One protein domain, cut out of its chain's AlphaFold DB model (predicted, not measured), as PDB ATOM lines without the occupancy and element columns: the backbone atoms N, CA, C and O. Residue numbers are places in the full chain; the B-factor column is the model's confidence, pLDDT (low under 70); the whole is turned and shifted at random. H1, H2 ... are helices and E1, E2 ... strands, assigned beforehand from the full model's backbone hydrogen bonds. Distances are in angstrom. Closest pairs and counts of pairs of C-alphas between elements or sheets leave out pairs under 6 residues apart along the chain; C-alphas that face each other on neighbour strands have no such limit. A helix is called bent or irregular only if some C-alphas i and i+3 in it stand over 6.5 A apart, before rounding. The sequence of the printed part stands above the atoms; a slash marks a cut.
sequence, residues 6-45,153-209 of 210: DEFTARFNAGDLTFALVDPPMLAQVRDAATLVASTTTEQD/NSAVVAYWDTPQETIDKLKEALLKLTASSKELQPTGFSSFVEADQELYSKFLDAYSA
ATOM      1  N   ASP A   6     -13.657 -46.368  -8.228       92.81
ATOM      2  CA  ASP A   6     -13.098 -46.510  -9.579       92.81
ATOM      3  C   ASP A   6     -13.903 -47.493 -10.439       92.81
ATOM      4  O   ASP A   6     -14.193 -47.217 -11.604       92.81
ATOM      5  N   GLU A   7     -14.315 -48.632  -9.865       95.50
ATOM      6  CA  GLU A   7     -15.184 -49.586 -10.564       95.50
ATOM      7  C   GLU A   7     -16.547 -48.959 -10.874       95.50
ATOM      8  O   GLU A   7     -17.084 -49.171 -11.961       95.50
ATOM      9  N   PHE A   8     -17.117 -48.194  -9.938       96.31
ATOM     10  CA  PHE A   8     -18.368 -47.481 -10.168       96.31
ATOM     11  C   PHE A   8     -18.233 -46.499 -11.336       96.31
ATOM     12  O   PHE A   8     -18.996 -46.607 -12.296       96.31
ATOM     13  N   THR A   9     -17.243 -45.606 -11.286       95.12
ATOM     14  CA  THR A   9     -17.018 -44.560 -12.290       95.12
ATOM     15  C   THR A   9     -16.782 -45.172 -13.666       95.12
ATOM     16  O   THR A   9     -17.434 -44.782 -14.633       95.12
ATOM     17  N   ALA A  10     -15.927 -46.197 -13.763       96.00
ATOM     18  CA  ALA A  10     -15.656 -46.882 -15.025       96.00
ATOM     19  C   ALA A  10     -16.921 -47.508 -15.631       96.00
ATOM     20  O   ALA A  10     -17.183 -47.351 -16.822       96.00
ATOM     21  N   ARG A  11     -17.728 -48.190 -14.812       97.50
ATOM     22  CA  ARG A  11     -18.943 -48.874 -15.271       97.50
ATOM     23  C   ARG A  11     -20.068 -47.910 -15.625       97.50
ATOM     24  O   ARG A  11     -20.764 -48.135 -16.609       97.50
ATOM     25  N   PHE A  12     -20.253 -46.845 -14.848       97.56
ATOM     26  CA  PHE A  12     -21.253 -45.826 -15.160       97.56
ATOM     27  C   PHE A  12     -20.895 -45.099 -16.460       97.56
ATOM     28  O   PHE A  12     -21.732 -45.007 -17.353       97.56
ATOM     29  N   ASN A  13     -19.632 -44.694 -16.627       95.75
ATOM     30  CA  ASN A  13     -19.161 -44.044 -17.854       95.75
ATOM     31  C   ASN A  13     -19.222 -44.965 -19.086       95.75
ATOM     32  O   ASN A  13     -19.373 -44.476 -20.202       95.75
ATOM     33  N   ALA A  14     -19.134 -46.286 -18.899       96.56
ATOM     34  CA  ALA A  14     -19.310 -47.271 -19.967       96.56
ATOM     35  C   ALA A  14     -20.785 -47.564 -20.316       96.56
ATOM     36  O   ALA A  14     -21.045 -48.268 -21.289       96.56
ATOM     37  N   GLY A  15     -21.748 -47.057 -19.536       96.31
ATOM     38  CA  GLY A  15     -23.172 -47.365 -19.703       96.31
ATOM     39  C   GLY A  15     -23.606 -48.717 -19.119       96.31
ATOM     40  O   GLY A  15     -24.746 -49.132 -19.317       96.31
ATOM     41  N   ASP A  16     -22.743 -49.395 -18.352       97.06
ATOM     42  CA  ASP A  16     -23.071 -50.663 -17.677       97.06
ATOM     43  C   ASP A  16     -24.045 -50.474 -16.500       97.06
ATOM     44  O   ASP A  16     -24.574 -51.447 -15.948       97.06
ATOM     45  N   LEU A  17     -24.231 -49.228 -16.058       97.19
ATOM     46  CA  LEU A  17     -25.137 -48.830 -14.987       97.19
ATOM     47  C   LEU A  17     -26.103 -47.774 -15.523       97.19
ATOM     48  O   LEU A  17     -25.691 -46.672 -15.865       97.19
ATOM     49  N   THR A  18     -27.396 -48.098 -15.565       97.31
ATOM     50  CA  THR A  18     -28.425 -47.176 -16.074       97.31
ATOM     51  C   THR A  18     -28.769 -46.078 -15.075       97.31
ATOM     52  O   THR A  18     -28.973 -44.941 -15.475       97.31
ATOM     53  N   PHE A  19     -28.835 -46.412 -13.782       97.69
ATOM     54  CA  PHE A  19     -29.165 -45.470 -12.716       97.69
ATOM     55  C   PHE A  19     -28.195 -45.609 -11.553       97.69
ATOM     56  O   PHE A  19     -27.758 -46.717 -11.228       97.69
ATOM     57  N   ALA A  20     -27.908 -44.492 -10.898       97.00
ATOM     58  CA  ALA A  20     -27.107 -44.456  -9.688       97.00
ATOM     59  C   ALA A  20     -27.623 -43.386  -8.728       97.00
ATOM     60  O   ALA A  20     -28.133 -42.357  -9.157       97.00
ATOM     61  N   LEU A  21     -27.458 -43.631  -7.431       95.31
ATOM     62  CA  LEU A  21     -27.505 -42.589  -6.415       95.31
ATOM     63  C   LEU A  21     -26.058 -42.191  -6.119       95.31
ATOM     64  O   LEU A  21     -25.270 -43.042  -5.707       95.31
ATOM     65  N   VAL A  22     -25.719 -40.928  -6.347       94.94
ATOM     66  CA  VAL A  22     -24.358 -40.400  -6.214       94.94
ATOM     67  C   VAL A  22     -24.343 -39.197  -5.285       94.94
ATOM     68  O   VAL A  22     -25.283 -38.403  -5.265       94.94
ATOM     69  N   ASP A  23     -23.278 -39.065  -4.507       92.19
ATOM     70  CA  ASP A  23     -22.980 -37.829  -3.793       92.19
ATOM     71  C   ASP A  23     -22.351 -36.795  -4.755       92.19
ATOM     72  O   ASP A  23     -21.933 -37.146  -5.865       92.19
ATOM     73  N   PRO A  24     -22.294 -35.503  -4.382       91.69
ATOM     74  CA  PRO A  24     -21.775 -34.467  -5.275       91.69
ATOM     75  C   PRO A  24     -20.337 -34.708  -5.790       91.69
ATOM     76  O   PRO A  24     -20.108 -34.495  -6.983       91.69
ATOM     77  N   PRO A  25     -19.368 -35.194  -4.982       89.69
ATOM     78  CA  PRO A  25     -18.039 -35.555  -5.480       89.69
ATOM     79  C   PRO A  25     -18.066 -36.644  -6.550       89.69
ATOM     80  O   PRO A  25     -17.394 -36.516  -7.572       89.69
ATOM     81  N   MET A  26     -18.848 -37.711  -6.345       92.75
ATOM     82  CA  MET A  26     -18.956 -38.781  -7.330       92.75
ATOM     83  C   MET A  26     -19.654 -38.299  -8.600       92.75
ATOM     84  O   MET A  26     -19.230 -38.652  -9.698       92.75
ATOM     85  N   LEU A  27     -20.671 -37.441  -8.472       94.50
ATOM     86  CA  LEU A  27     -21.324 -36.815  -9.619       94.50
ATOM     87  C   LEU A  27     -20.319 -36.067 -10.501       94.50
ATOM     88  O   LEU A  27     -20.403 -36.176 -11.720       94.50
ATOM     89  N   ALA A  28     -19.348 -35.364  -9.912       92.31
ATOM     90  CA  ALA A  28     -18.310 -34.685 -10.683       92.31
ATOM     91  C   ALA A  28     -17.458 -35.641 -11.528       92.31
ATOM     92  O   ALA A  28     -17.084 -35.291 -12.645       92.31
ATOM     93  N   GLN A  29     -17.220 -36.864 -11.048       92.50
ATOM     94  CA  GLN A  29     -16.444 -37.875 -11.775       92.50
ATOM     95  C   GLN A  29     -17.197 -38.493 -12.960       92.50
ATOM     96  O   GLN A  29     -16.569 -38.994 -13.892       92.50
ATOM     97  N   VAL A  30     -18.532 -38.479 -12.926       95.31
ATOM     98  CA  VAL A  30     -19.389 -39.075 -13.966       95.31
ATOM     99  C   VAL A  30     -20.228 -38.044 -14.717       95.31
ATOM    100  O   VAL A  30     -21.120 -38.419 -15.476       95.31
ATOM    101  N   ARG A  31     -19.969 -36.745 -14.520       94.31
ATOM    102  CA  ARG A  31     -20.849 -35.653 -14.972       94.31
ATOM    103  C   ARG A  31     -21.150 -35.695 -16.472       94.31
ATOM    104  O   ARG A  31     -22.276 -35.431 -16.868       94.31
ATOM    105  N   ASP A  32     -20.169 -36.082 -17.288       94.19
ATOM    106  CA  ASP A  32     -20.303 -36.108 -18.750       94.19
ATOM    107  C   ASP A  32     -21.164 -37.291 -19.229       94.19
ATOM    108  O   ASP A  32     -21.690 -37.274 -20.338       94.19
ATOM    109  N   ALA A  33     -21.324 -38.316 -18.387       96.38
ATOM    110  CA  ALA A  33     -22.146 -39.489 -18.654       96.38
ATOM    111  C   ALA A  33     -23.494 -39.459 -17.915       96.38
ATOM    112  O   ALA A  33     -24.278 -40.400 -18.060       96.38
ATOM    113  N   ALA A  34     -23.766 -38.425 -17.109       97.19
ATOM    114  CA  ALA A  34     -24.880 -38.389 -16.171       97.19
ATOM    115  C   ALA A  34     -25.947 -37.351 -16.545       97.19
ATOM    116  O   ALA A  34     -25.666 -36.173 -16.739       97.19
ATOM    117  N   THR A  35     -27.206 -37.782 -16.514       97.00
ATOM    118  CA  THR A  35     -28.392 -36.923 -16.534       97.00
ATOM    119  C   THR A  35     -29.012 -36.899 -15.140       97.00
ATOM    120  O   THR A  35     -29.354 -37.949 -14.589       97.00
ATOM    121  N   LEU A  36     -29.183 -35.710 -14.555       97.25
ATOM    122  CA  LEU A  36     -29.832 -35.537 -13.250       97.25
ATOM    123  C   LEU A  36     -31.318 -35.918 -13.311       97.25
ATOM    124  O   LEU A  36     -32.062 -35.405 -14.145       97.25
ATOM    125  N   VAL A  37     -31.760 -36.778 -12.388       97.62
ATOM    126  CA  VAL A  37     -33.154 -37.250 -12.301       97.62
ATOM    127  C   VAL A  37     -33.887 -36.568 -11.146       97.62
ATOM    128  O   VAL A  37     -34.927 -35.940 -11.347       97.62
ATOM    129  N   ALA A  38     -33.347 -36.688  -9.933       97.12
ATOM    130  CA  ALA A  38     -33.929 -36.140  -8.711       97.12
ATOM    131  C   ALA A  38     -32.850 -35.936  -7.639       97.12
ATOM    132  O   ALA A  38     -31.837 -36.631  -7.638       97.12
ATOM    133  N   SER A  39     -33.085 -35.016  -6.710       96.00
ATOM    134  CA  SER A  39     -32.221 -34.769  -5.554       96.00
ATOM    135  C   SER A  39     -32.810 -35.431  -4.313       96.00
ATOM    136  O   SER A  39     -34.022 -35.383  -4.111       96.00
ATOM    137  N   THR A  40     -31.977 -36.020  -3.460       94.06
ATOM    138  CA  THR A  40     -32.400 -36.490  -2.135       94.06
ATOM    139  C   THR A  40     -32.655 -35.312  -1.204       94.06
ATOM    140  O   THR A  40     -32.017 -34.263  -1.340       94.06
ATOM    141  N   THR A  41     -33.493 -35.527  -0.201       90.38
ATOM    142  CA  THR A  41     -33.650 -34.660   0.973       90.38
ATOM    143  C   THR A  41     -33.510 -35.497   2.245       90.38
ATOM    144  O   THR A  41     -33.639 -36.725   2.228       90.38
ATOM    145  N   THR A  42     -33.235 -34.838   3.364       83.94
ATOM    146  CA  THR A  42     -33.296 -35.443   4.704       83.94
ATOM    147  C   THR A  42     -34.389 -34.754   5.513       83.94
ATOM    148  O   THR A  42     -34.936 -33.745   5.078       83.94
ATOM    149  N   GLU A  43     -34.781 -35.279   6.676       71.25
ATOM    150  CA  GLU A  43     -35.784 -34.589   7.516       71.25
ATOM    151  C   GLU A  43     -35.321 -33.200   7.964       71.25
ATOM    152  O   GLU A  43     -36.136 -32.331   8.261       71.25
ATOM    153  N   GLN A  44     -34.008 -33.004   8.002       66.12
ATOM    154  CA  GLN A  44     -33.393 -31.752   8.395       66.12
ATOM    155  C   GLN A  44     -33.317 -30.779   7.206       66.12
ATOM    156  O   GLN A  44     -33.306 -29.583   7.458       66.12
ATOM    157  N   ASP A  45     -33.314 -31.279   5.954       64.56
ATOM    158  CA  ASP A  45     -33.138 -30.571   4.663       64.56
ATOM    159  C   ASP A  45     -32.510 -29.175   4.782       64.56
ATOM    160  O   ASP A  45     -33.025 -28.158   4.308       64.56
ATOM    161  N   ASN A 153     -27.484 -31.679  -2.495       92.50
ATOM    162  CA  ASN A 153     -27.589 -32.992  -1.866       92.50
ATOM    163  C   ASN A 153     -27.110 -34.096  -2.828       92.50
ATOM    164  O   ASN A 153     -26.666 -33.833  -3.944       92.50
ATOM    165  N   SER A 154     -27.183 -35.351  -2.388       93.56
ATOM    166  CA  SER A 154     -26.995 -36.485  -3.291       93.56
ATOM    167  C   SER A 154     -28.097 -36.515  -4.355       93.56
ATOM    168  O   SER A 154     -29.232 -36.094  -4.115       93.56
ATOM    169  N   ALA A 155     -27.774 -37.044  -5.531       95.88
ATOM    170  CA  ALA A 155     -28.681 -37.096  -6.666       95.88
ATOM    171  C   ALA A 155     -28.862 -38.519  -7.175       95.88
ATOM    172  O   ALA A 155     -27.908 -39.294  -7.255       95.88
ATOM    173  N   VAL A 156     -30.080 -38.832  -7.606       97.62
ATOM    174  CA  VAL A 156     -30.285 -39.919  -8.556       97.62
ATOM    175  C   VAL A 156     -29.937 -39.402  -9.943       97.62
ATOM    176  O   VAL A 156     -30.462 -38.378 -10.386       97.62
ATOM    177  N   VAL A 157     -29.069 -40.133 -10.627       98.19
ATOM    178  CA  VAL A 157     -28.662 -39.882 -12.007       98.19
ATOM    179  C   VAL A 157     -28.994 -41.065 -12.897       98.19
ATOM    180  O   VAL A 157     -29.008 -42.214 -12.448       98.19
ATOM    181  N   ALA A 158     -29.243 -40.768 -14.165       98.25
ATOM    182  CA  ALA A 158     -29.358 -41.733 -15.242       98.25
ATOM    183  C   ALA A 158     -28.141 -41.632 -16.165       98.25
ATOM    184  O   ALA A 158     -27.576 -40.550 -16.314       98.25
ATOM    185  N   TYR A 159     -27.757 -42.728 -16.811       98.44
ATOM    186  CA  TYR A 159     -26.805 -42.668 -17.918       98.44
ATOM    187  C   TYR A 159     -27.383 -41.807 -19.053       98.44
ATOM    188  O   TYR A 159     -28.582 -41.898 -19.328       98.44
ATOM    189  N   TRP A 160     -26.561 -40.983 -19.703       97.25
ATOM    190  CA  TRP A 160     -27.017 -39.930 -20.622       97.25
ATOM    191  C   TRP A 160     -27.887 -40.426 -21.791       97.25
ATOM    192  O   TRP A 160     -28.789 -39.710 -22.219       97.25
ATOM    193  N   ASP A 161     -27.661 -41.654 -22.272       97.12
ATOM    194  CA  ASP A 161     -28.421 -42.270 -23.376       97.12
ATOM    195  C   ASP A 161     -29.680 -43.029 -22.895       97.12
ATOM    196  O   ASP A 161     -30.325 -43.771 -23.636       97.12
ATOM    197  N   THR A 162     -30.046 -42.890 -21.617       98.12
ATOM    198  CA  THR A 162     -31.271 -43.499 -21.084       98.12
ATOM    199  C   THR A 162     -32.498 -42.824 -21.712       98.12
ATOM    200  O   THR A 162     -32.606 -41.598 -21.649       98.12
ATOM    201  N   PRO A 163     -33.476 -43.577 -22.260       98.19
ATOM    202  CA  PRO A 163     -34.659 -42.981 -22.871       98.19
ATOM    203  C   PRO A 163     -35.417 -42.068 -21.903       98.19
ATOM    204  O   PRO A 163     -35.726 -42.483 -20.782       98.19
ATOM    205  N   GLN A 164     -35.790 -40.869 -22.362       97.25
ATOM    206  CA  GLN A 164     -36.455 -39.854 -21.534       97.25
ATOM    207  C   GLN A 164     -37.721 -40.384 -20.847       97.25
ATOM    208  O   GLN A 164     -37.928 -40.131 -19.667       97.25
ATOM    209  N   GLU A 165     -38.513 -41.217 -21.530       97.94
ATOM    210  CA  GLU A 165     -39.701 -41.850 -20.937       97.94
ATOM    211  C   GLU A 165     -39.359 -42.689 -19.688       97.94
ATOM    212  O   GLU A 165     -40.135 -42.752 -18.734       97.94
ATOM    213  N   THR A 166     -38.189 -43.332 -19.671       98.19
ATOM    214  CA  THR A 166     -37.721 -44.115 -18.517       98.19
ATOM    215  C   THR A 166     -37.281 -43.193 -17.382       98.19
ATOM    216  O   THR A 166     -37.612 -43.454 -16.226       98.19
ATOM    217  N   ILE A 167     -36.579 -42.103 -17.711       98.00
ATOM    218  CA  ILE A 167     -36.172 -41.072 -16.747       98.00
ATOM    219  C   ILE A 167     -37.405 -40.451 -16.084       98.00
ATOM    220  O   ILE A 167     -37.459 -40.371 -14.858       98.00
ATOM    221  N   ASP A 168     -38.417 -40.082 -16.868       98.00
ATOM    222  CA  ASP A 168     -39.640 -39.447 -16.374       98.00
ATOM    223  C   ASP A 168     -40.423 -40.382 -15.445       98.00
ATOM    224  O   ASP A 168     -40.833 -39.973 -14.358       98.00
ATOM    225  N   LYS A 169     -40.561 -41.663 -15.816       98.12
ATOM    226  CA  LYS A 169     -41.199 -42.679 -14.960       98.12
ATOM    227  C   LYS A 169     -40.452 -42.873 -13.645       98.12
ATOM    228  O   LYS A 169     -41.087 -42.995 -12.597       98.12
ATOM    229  N   LEU A 170     -39.117 -42.906 -13.684       97.81
ATOM    230  CA  LEU A 170     -38.309 -43.014 -12.472       97.81
ATOM    231  C   LEU A 170     -38.467 -41.765 -11.599       97.81
ATOM    232  O   LEU A 170     -38.728 -41.897 -10.407       97.81
ATOM    233  N   LYS A 171     -38.365 -40.567 -12.184       98.06
ATOM    234  CA  LYS A 171     -38.553 -39.296 -11.474       98.06
ATOM    235  C   LYS A 171     -39.924 -39.251 -10.803       98.06
ATOM    236  O   LYS A 171     -40.001 -38.994  -9.607       98.06
ATOM    237  N   GLU A 172     -40.995 -39.576 -11.526       97.81
ATOM    238  CA  GLU A 172     -42.353 -39.604 -10.976       97.81
ATOM    239  C   GLU A 172     -42.486 -40.595  -9.806       97.81
ATOM    240  O   GLU A 172     -43.148 -40.293  -8.812       97.81
ATOM    241  N   ALA A 173     -41.849 -41.766  -9.894       97.38
ATOM    242  CA  ALA A 173     -41.845 -42.743  -8.809       97.38
ATOM    243  C   ALA A 173     -41.070 -42.240  -7.578       97.38
ATOM    244  O   ALA A 173     -41.569 -42.359  -6.461       97.38
ATOM    245  N   LEU A 174     -39.890 -41.646  -7.778       96.88
ATOM    246  CA  LEU A 174     -39.049 -41.111  -6.703       96.88
ATOM    247  C   LEU A 174     -39.739 -39.966  -5.955       96.88
ATOM    248  O   LEU A 174     -39.759 -39.967  -4.728       96.88
ATOM    249  N   LEU A 175     -40.365 -39.031  -6.676       96.12
ATOM    250  CA  LEU A 175     -41.056 -37.876  -6.087       96.12
ATOM    251  C   LEU A 175     -42.290 -38.256  -5.247       96.12
ATOM    252  O   LEU A 175     -42.781 -37.441  -4.471       96.12
ATOM    253  N   LYS A 176     -42.806 -39.483  -5.389       96.25
ATOM    254  CA  LYS A 176     -43.906 -40.009  -4.563       96.25
ATOM    255  C   LYS A 176     -43.426 -40.632  -3.250       96.25
ATOM    256  O   LYS A 176     -44.259 -40.940  -2.397       96.25
ATOM    257  N   LEU A 177     -42.121 -40.855  -3.089       94.81
ATOM    258  CA  LEU A 177     -41.566 -41.413  -1.861       94.81
ATOM    259  C   LEU A 177     -41.535 -40.352  -0.758       94.81
ATOM    260  O   LEU A 177     -41.213 -39.188  -0.984       94.81
ATOM    261  N   THR A 178     -41.871 -40.780   0.454       91.31
ATOM    262  CA  THR A 178     -41.911 -39.940   1.659       91.31
ATOM    263  C   THR A 178     -41.182 -40.645   2.795       91.31
ATOM    264  O   THR A 178     -40.894 -41.834   2.689       91.31
ATOM    265  N   ALA A 179     -40.970 -39.974   3.928       86.94
ATOM    266  CA  ALA A 179     -40.273 -40.565   5.074       86.94
ATOM    267  C   ALA A 179     -40.956 -41.849   5.597       86.94
ATOM    268  O   ALA A 179     -40.323 -42.709   6.205       86.94
ATOM    269  N   SER A 180     -42.255 -42.011   5.320       88.31
ATOM    270  CA  SER A 180     -43.022 -43.214   5.658       88.31
ATOM    271  C   SER A 180     -42.830 -44.390   4.684       88.31
ATOM    272  O   SER A 180     -43.210 -45.520   5.003       88.31
ATOM    273  N   SER A 181     -42.243 -44.149   3.510       91.75
ATOM    274  CA  SER A 181     -41.945 -45.164   2.500       91.75
ATOM    275  C   SER A 181     -40.884 -46.132   3.021       91.75
ATOM    276  O   SER A 181     -39.805 -45.728   3.458       91.75
ATOM    277  N   LYS A 182     -41.170 -47.437   2.960       91.88
ATOM    278  CA  LYS A 182     -40.276 -48.492   3.477       91.88
ATOM    279  C   LYS A 182     -38.923 -48.507   2.768       91.88
ATOM    280  O   LYS A 182     -37.923 -48.909   3.350       91.88
ATOM    281  N   GLU A 183     -38.911 -48.054   1.522       89.88
ATOM    282  CA  GLU A 183     -37.748 -47.925   0.656       89.88
ATOM    283  C   GLU A 183     -36.732 -46.910   1.201       89.88
ATOM    284  O   GLU A 183     -35.534 -47.089   0.995       89.88
ATOM    285  N   LEU A 184     -37.194 -45.874   1.916       89.69
ATOM    286  CA  LEU A 184     -36.344 -44.801   2.438       89.69
ATOM    287  C   LEU A 184     -35.836 -45.049   3.861       89.69
ATOM    288  O   LEU A 184     -34.756 -44.570   4.207       89.69
ATOM    289  N   GLN A 185     -36.544 -45.853   4.657       84.88
ATOM    290  CA  GLN A 185     -36.189 -46.142   6.054       84.88
ATOM    291  C   GLN A 185     -34.717 -46.539   6.293       84.88
ATOM    292  O   GLN A 185     -34.139 -46.046   7.260       84.88
ATOM    293  N   PRO A 186     -34.065 -47.383   5.463       85.94
ATOM    294  CA  PRO A 186     -32.670 -47.759   5.699       85.94
ATOM    295  C   PRO A 186     -31.649 -46.726   5.191       85.94
ATOM    296  O   PRO A 186     -30.453 -46.930   5.370       85.94
ATOM    297  N   THR A 187     -32.090 -45.663   4.512       83.25
ATOM    298  CA  THR A 187     -31.209 -44.767   3.742       83.25
ATOM    299  C   THR A 187     -30.852 -43.470   4.462       83.25
ATOM    300  O   THR A 187     -29.852 -42.846   4.122       83.25
ATOM    301  N   GLY A 188     -31.662 -43.054   5.442       84.88
ATOM    302  CA  GLY A 188     -31.545 -41.740   6.083       84.88
ATOM    303  C   GLY A 188     -32.128 -40.575   5.267       84.88
ATOM    304  O   GLY A 188     -32.130 -39.446   5.753       84.88
ATOM    305  N   PHE A 189     -32.650 -40.825   4.062       89.81
ATOM    306  CA  PHE A 189     -33.377 -39.825   3.275       89.81
ATOM    307  C   PHE A 189     -34.851 -39.759   3.679       89.81
ATOM    308  O   PHE A 189     -35.443 -40.762   4.081       89.81
ATOM    309  N   SER A 190     -35.457 -38.582   3.536       91.25
ATOM    310  CA  SER A 190     -36.873 -38.346   3.840       91.25
ATOM    311  C   SER A 190     -37.735 -38.267   2.581       91.25
ATOM    312  O   SER A 190     -38.890 -38.686   2.607       91.25
ATOM    313  N   SER A 191     -37.207 -37.762   1.467       93.62
ATOM    314  CA  SER A 191     -37.889 -37.761   0.173       93.62
ATOM    315  C   SER A 191     -36.913 -37.542  -0.988       93.62
ATOM    316  O   SER A 191     -35.689 -37.493  -0.821       93.62
ATOM    317  N   PHE A 192     -37.478 -37.431  -2.189       95.31
ATOM    318  CA  PHE A 192     -36.799 -36.891  -3.357       95.31
ATOM    319  C   PHE A 192     -37.531 -35.647  -3.846       95.31
ATOM    320  O   PHE A 192     -38.759 -35.572  -3.790       95.31
ATOM    321  N   VAL A 193     -36.772 -34.691  -4.369       94.81
ATOM    322  CA  VAL A 193     -37.274 -33.459  -4.979       94.81
ATOM    323  C   VAL A 193     -36.677 -33.274  -6.367       94.81
ATOM    324  O   VAL A 193     -35.737 -33.966  -6.768       94.81
ATOM    325  N   GLU A 194     -37.235 -32.340  -7.129       94.94
ATOM    326  CA  GLU A 194     -36.632 -31.937  -8.392       94.94
ATOM    327  C   GLU A 194     -35.214 -31.398  -8.163       94.94
ATOM    328  O   GLU A 194     -34.967 -30.626  -7.238       94.94
ATOM    329  N   ALA A 195     -34.267 -31.850  -8.988       92.56
ATOM    330  CA  ALA A 195     -32.887 -31.399  -8.898       92.56
ATOM    331  C   ALA A 195     -32.756 -29.963  -9.427       92.56
ATOM    332  O   ALA A 195     -33.127 -29.681 -10.570       92.56
ATOM    333  N   ASP A 196     -32.186 -29.077  -8.611       92.44
ATOM    334  CA  ASP A 196     -31.833 -27.713  -9.004       92.44
ATOM    335  C   ASP A 196     -30.614 -27.738  -9.940       92.44
ATOM    336  O   ASP A 196     -29.462 -27.757  -9.504       92.44
ATOM    337  N   GLN A 197     -30.880 -27.770 -11.245       91.69
ATOM    338  CA  GLN A 197     -29.852 -27.874 -12.286       91.69
ATOM    339  C   GLN A 197     -28.783 -26.778 -12.169       91.69
ATOM    340  O   GLN A 197     -27.604 -27.040 -12.408       91.69
ATOM    341  N   GLU A 198     -29.169 -25.561 -11.776       91.50
ATOM    342  CA  GLU A 198     -28.238 -24.442 -11.639       91.50
ATOM    343  C   GLU A 198     -27.311 -24.644 -10.436       91.50
ATOM    344  O   GLU A 198     -26.101 -24.431 -10.549       91.50
ATOM    345  N   LEU A 199     -27.851 -25.100  -9.300       91.00
ATOM    346  CA  LEU A 199     -27.057 -25.431  -8.117       91.00
ATOM    347  C   LEU A 199     -26.036 -26.535  -8.411       91.00
ATOM    348  O   LEU A 199     -24.859 -26.387  -8.074       91.00
ATOM    349  N   TYR A 200     -26.469 -27.622  -9.055       92.81
ATOM    350  CA  TYR A 200     -25.570 -28.713  -9.431       92.81
ATOM    351  C   TYR A 200     -24.506 -28.240 -10.426       92.81
ATOM    352  O   TYR A 200     -23.328 -28.502 -10.200       92.81
ATOM    353  N   SER A 201     -24.872 -27.486 -11.469       90.56
ATOM    354  CA  SER A 201     -23.903 -26.951 -12.439       90.56
ATOM    355  C   SER A 201     -22.836 -26.092 -11.758       90.56
ATOM    356  O   SER A 201     -21.647 -26.346 -11.926       90.56
ATOM    357  N   LYS A 202     -23.245 -25.127 -10.920       87.31
ATOM    358  CA  LYS A 202     -22.308 -24.251 -10.196       87.31
ATOM    359  C   LYS A 202     -21.367 -25.035  -9.291       87.31
ATOM    360  O   LYS A 202     -20.180 -24.719  -9.223       87.31
ATOM    361  N   PHE A 203     -21.888 -26.044  -8.593       88.50
ATOM    362  CA  PHE A 203     -21.066 -26.911  -7.756       88.50
ATOM    363  C   PHE A 203     -20.040 -27.683  -8.592       88.50
ATOM    364  O   PHE A 203     -18.860 -27.681  -8.257       88.50
ATOM    365  N   LEU A 204     -20.467 -28.312  -9.689       89.31
ATOM    366  CA  LEU A 204     -19.597 -29.122 -10.543       89.31
ATOM    367  C   LEU A 204     -18.486 -28.295 -11.197       89.31
ATOM    368  O   LEU A 204     -17.343 -28.757 -11.262       89.31
ATOM    369  N   ASP A 205     -18.799 -27.076 -11.630       84.62
ATOM    370  CA  ASP A 205     -17.823 -26.141 -12.190       84.62
ATOM    371  C   ASP A 205     -16.792 -25.707 -11.145       84.62
ATOM    372  O   ASP A 205     -15.599 -25.620 -11.442       84.62
ATOM    373  N   ALA A 206     -17.232 -25.471  -9.909       78.56
ATOM    374  CA  ALA A 206     -16.339 -25.118  -8.815       78.56
ATOM    375  C   ALA A 206     -15.454 -26.296  -8.375       78.56
ATOM    376  O   ALA A 206     -14.261 -26.104  -8.151       78.56
ATOM    377  N   TYR A 207     -16.028 -27.499  -8.284       81.50
ATOM    378  CA  TYR A 207     -15.350 -28.711  -7.820       81.50
ATOM    379  C   TYR A 207     -14.296 -29.217  -8.810       81.50
ATOM    380  O   TYR A 207     -13.222 -29.646  -8.412       81.50
ATOM    381  N   SER A 208     -14.573 -29.131 -10.113       68.75
ATOM    382  CA  SER A 208     -13.669 -29.639 -11.164       68.75
ATOM    383  C   SER A 208     -12.481 -28.714 -11.454       68.75
ATOM    384  O   SER A 208     -11.713 -28.968 -12.378       68.75
ATOM    385  N   ALA A 209     -12.385 -27.591 -10.744       51.88
ATOM    386  CA  ALA A 209     -11.395 -26.554 -10.988       51.88
ATOM    387  C   ALA A 209     -10.289 -26.510  -9.910       51.88
ATOM    388  O   ALA A 209      -9.518 -25.541  -9.889       51.88
TER     389      ALA A 209
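Overview. This is residues 6 to 45 and 153 to 209 of the 210 residues of an uncharacterized protein of Proteobacteria bacterium (UniProt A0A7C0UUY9). A twisted sheet of four strands forms the middle of the domain, with H3 over one face and H2 over the other; H1 and H4 pack on H2, and the long loop of residues 176 to 190 joins H3 to the edge strand E4. The printed part has 97 residues, in the order H1 E1 H2 E2 E3 H3 E4 H4, with the antiparallel sheet running E1, E3, E2, E4. It is mixed and compact, with a radius of gyration of the C-alphas of 13.3 A and spans of 36 by 28 by 25 A.

Arrangement. Inner strand E3, residues 155 to 159, pairs with E1, residues 19 to 22, through N 157 and O 20 at 2.8 A, and with E2, residues 34 to 41, through N 35 and O 158 at 2.8 A. E2 bends by 61 degrees at residue 37 and pairs with E4, residues 191 to 193, through N 193 and O 39 at 2.8 A. H3, residues 164 to 175, lies over E3 and E2 at a height over the sheet of 9.0 A; its closest C-alphas to E2 are those of Lys 171 and Val 37, 5.8 A apart. H2, residues 24 to 33, is on the opposite face at 8.6 A. It is irregular, with C-alphas 29 and 32 8.2 A apart. E1, H2, E2 and E3, H3, E4 are split strand-helix-strand units, each with another strand between its two, and right-handed crossovers. H1, residues 6 to 13, touches H2 at a steep tilt of 39 degrees, closest at the C-alphas of Asn 13 and Ala 33, 5.5 A. H4, residues 197 to 207, touches H2 about perpendicular at 75 degrees, closest at the C-alphas of Ala 28 and Leu 204, 5.7 A. H1 and H4 only graze the sheet. Every O i to N i+4 pair is within hydrogen-bond range in H1, H3 and H4, and 4 of 6 in H2.

Along the chain. H1 begins at C-alpha 6 (-13.098, -46.510, -9.579), and H4 ends at C-alpha 207 (-15.350, -28.711, -7.820). E2 is 19.6 A long, H3 16.2 A and H4 15.2 A.

Size, cuts and confidence. Residues 46 to 152 are not printed, and C-alphas 45 and 153 are 8.9 A apart across the cut. The link from H3 to E4 is long. Residues 44 to 45 and 208 to 209 are under pLDDT 70.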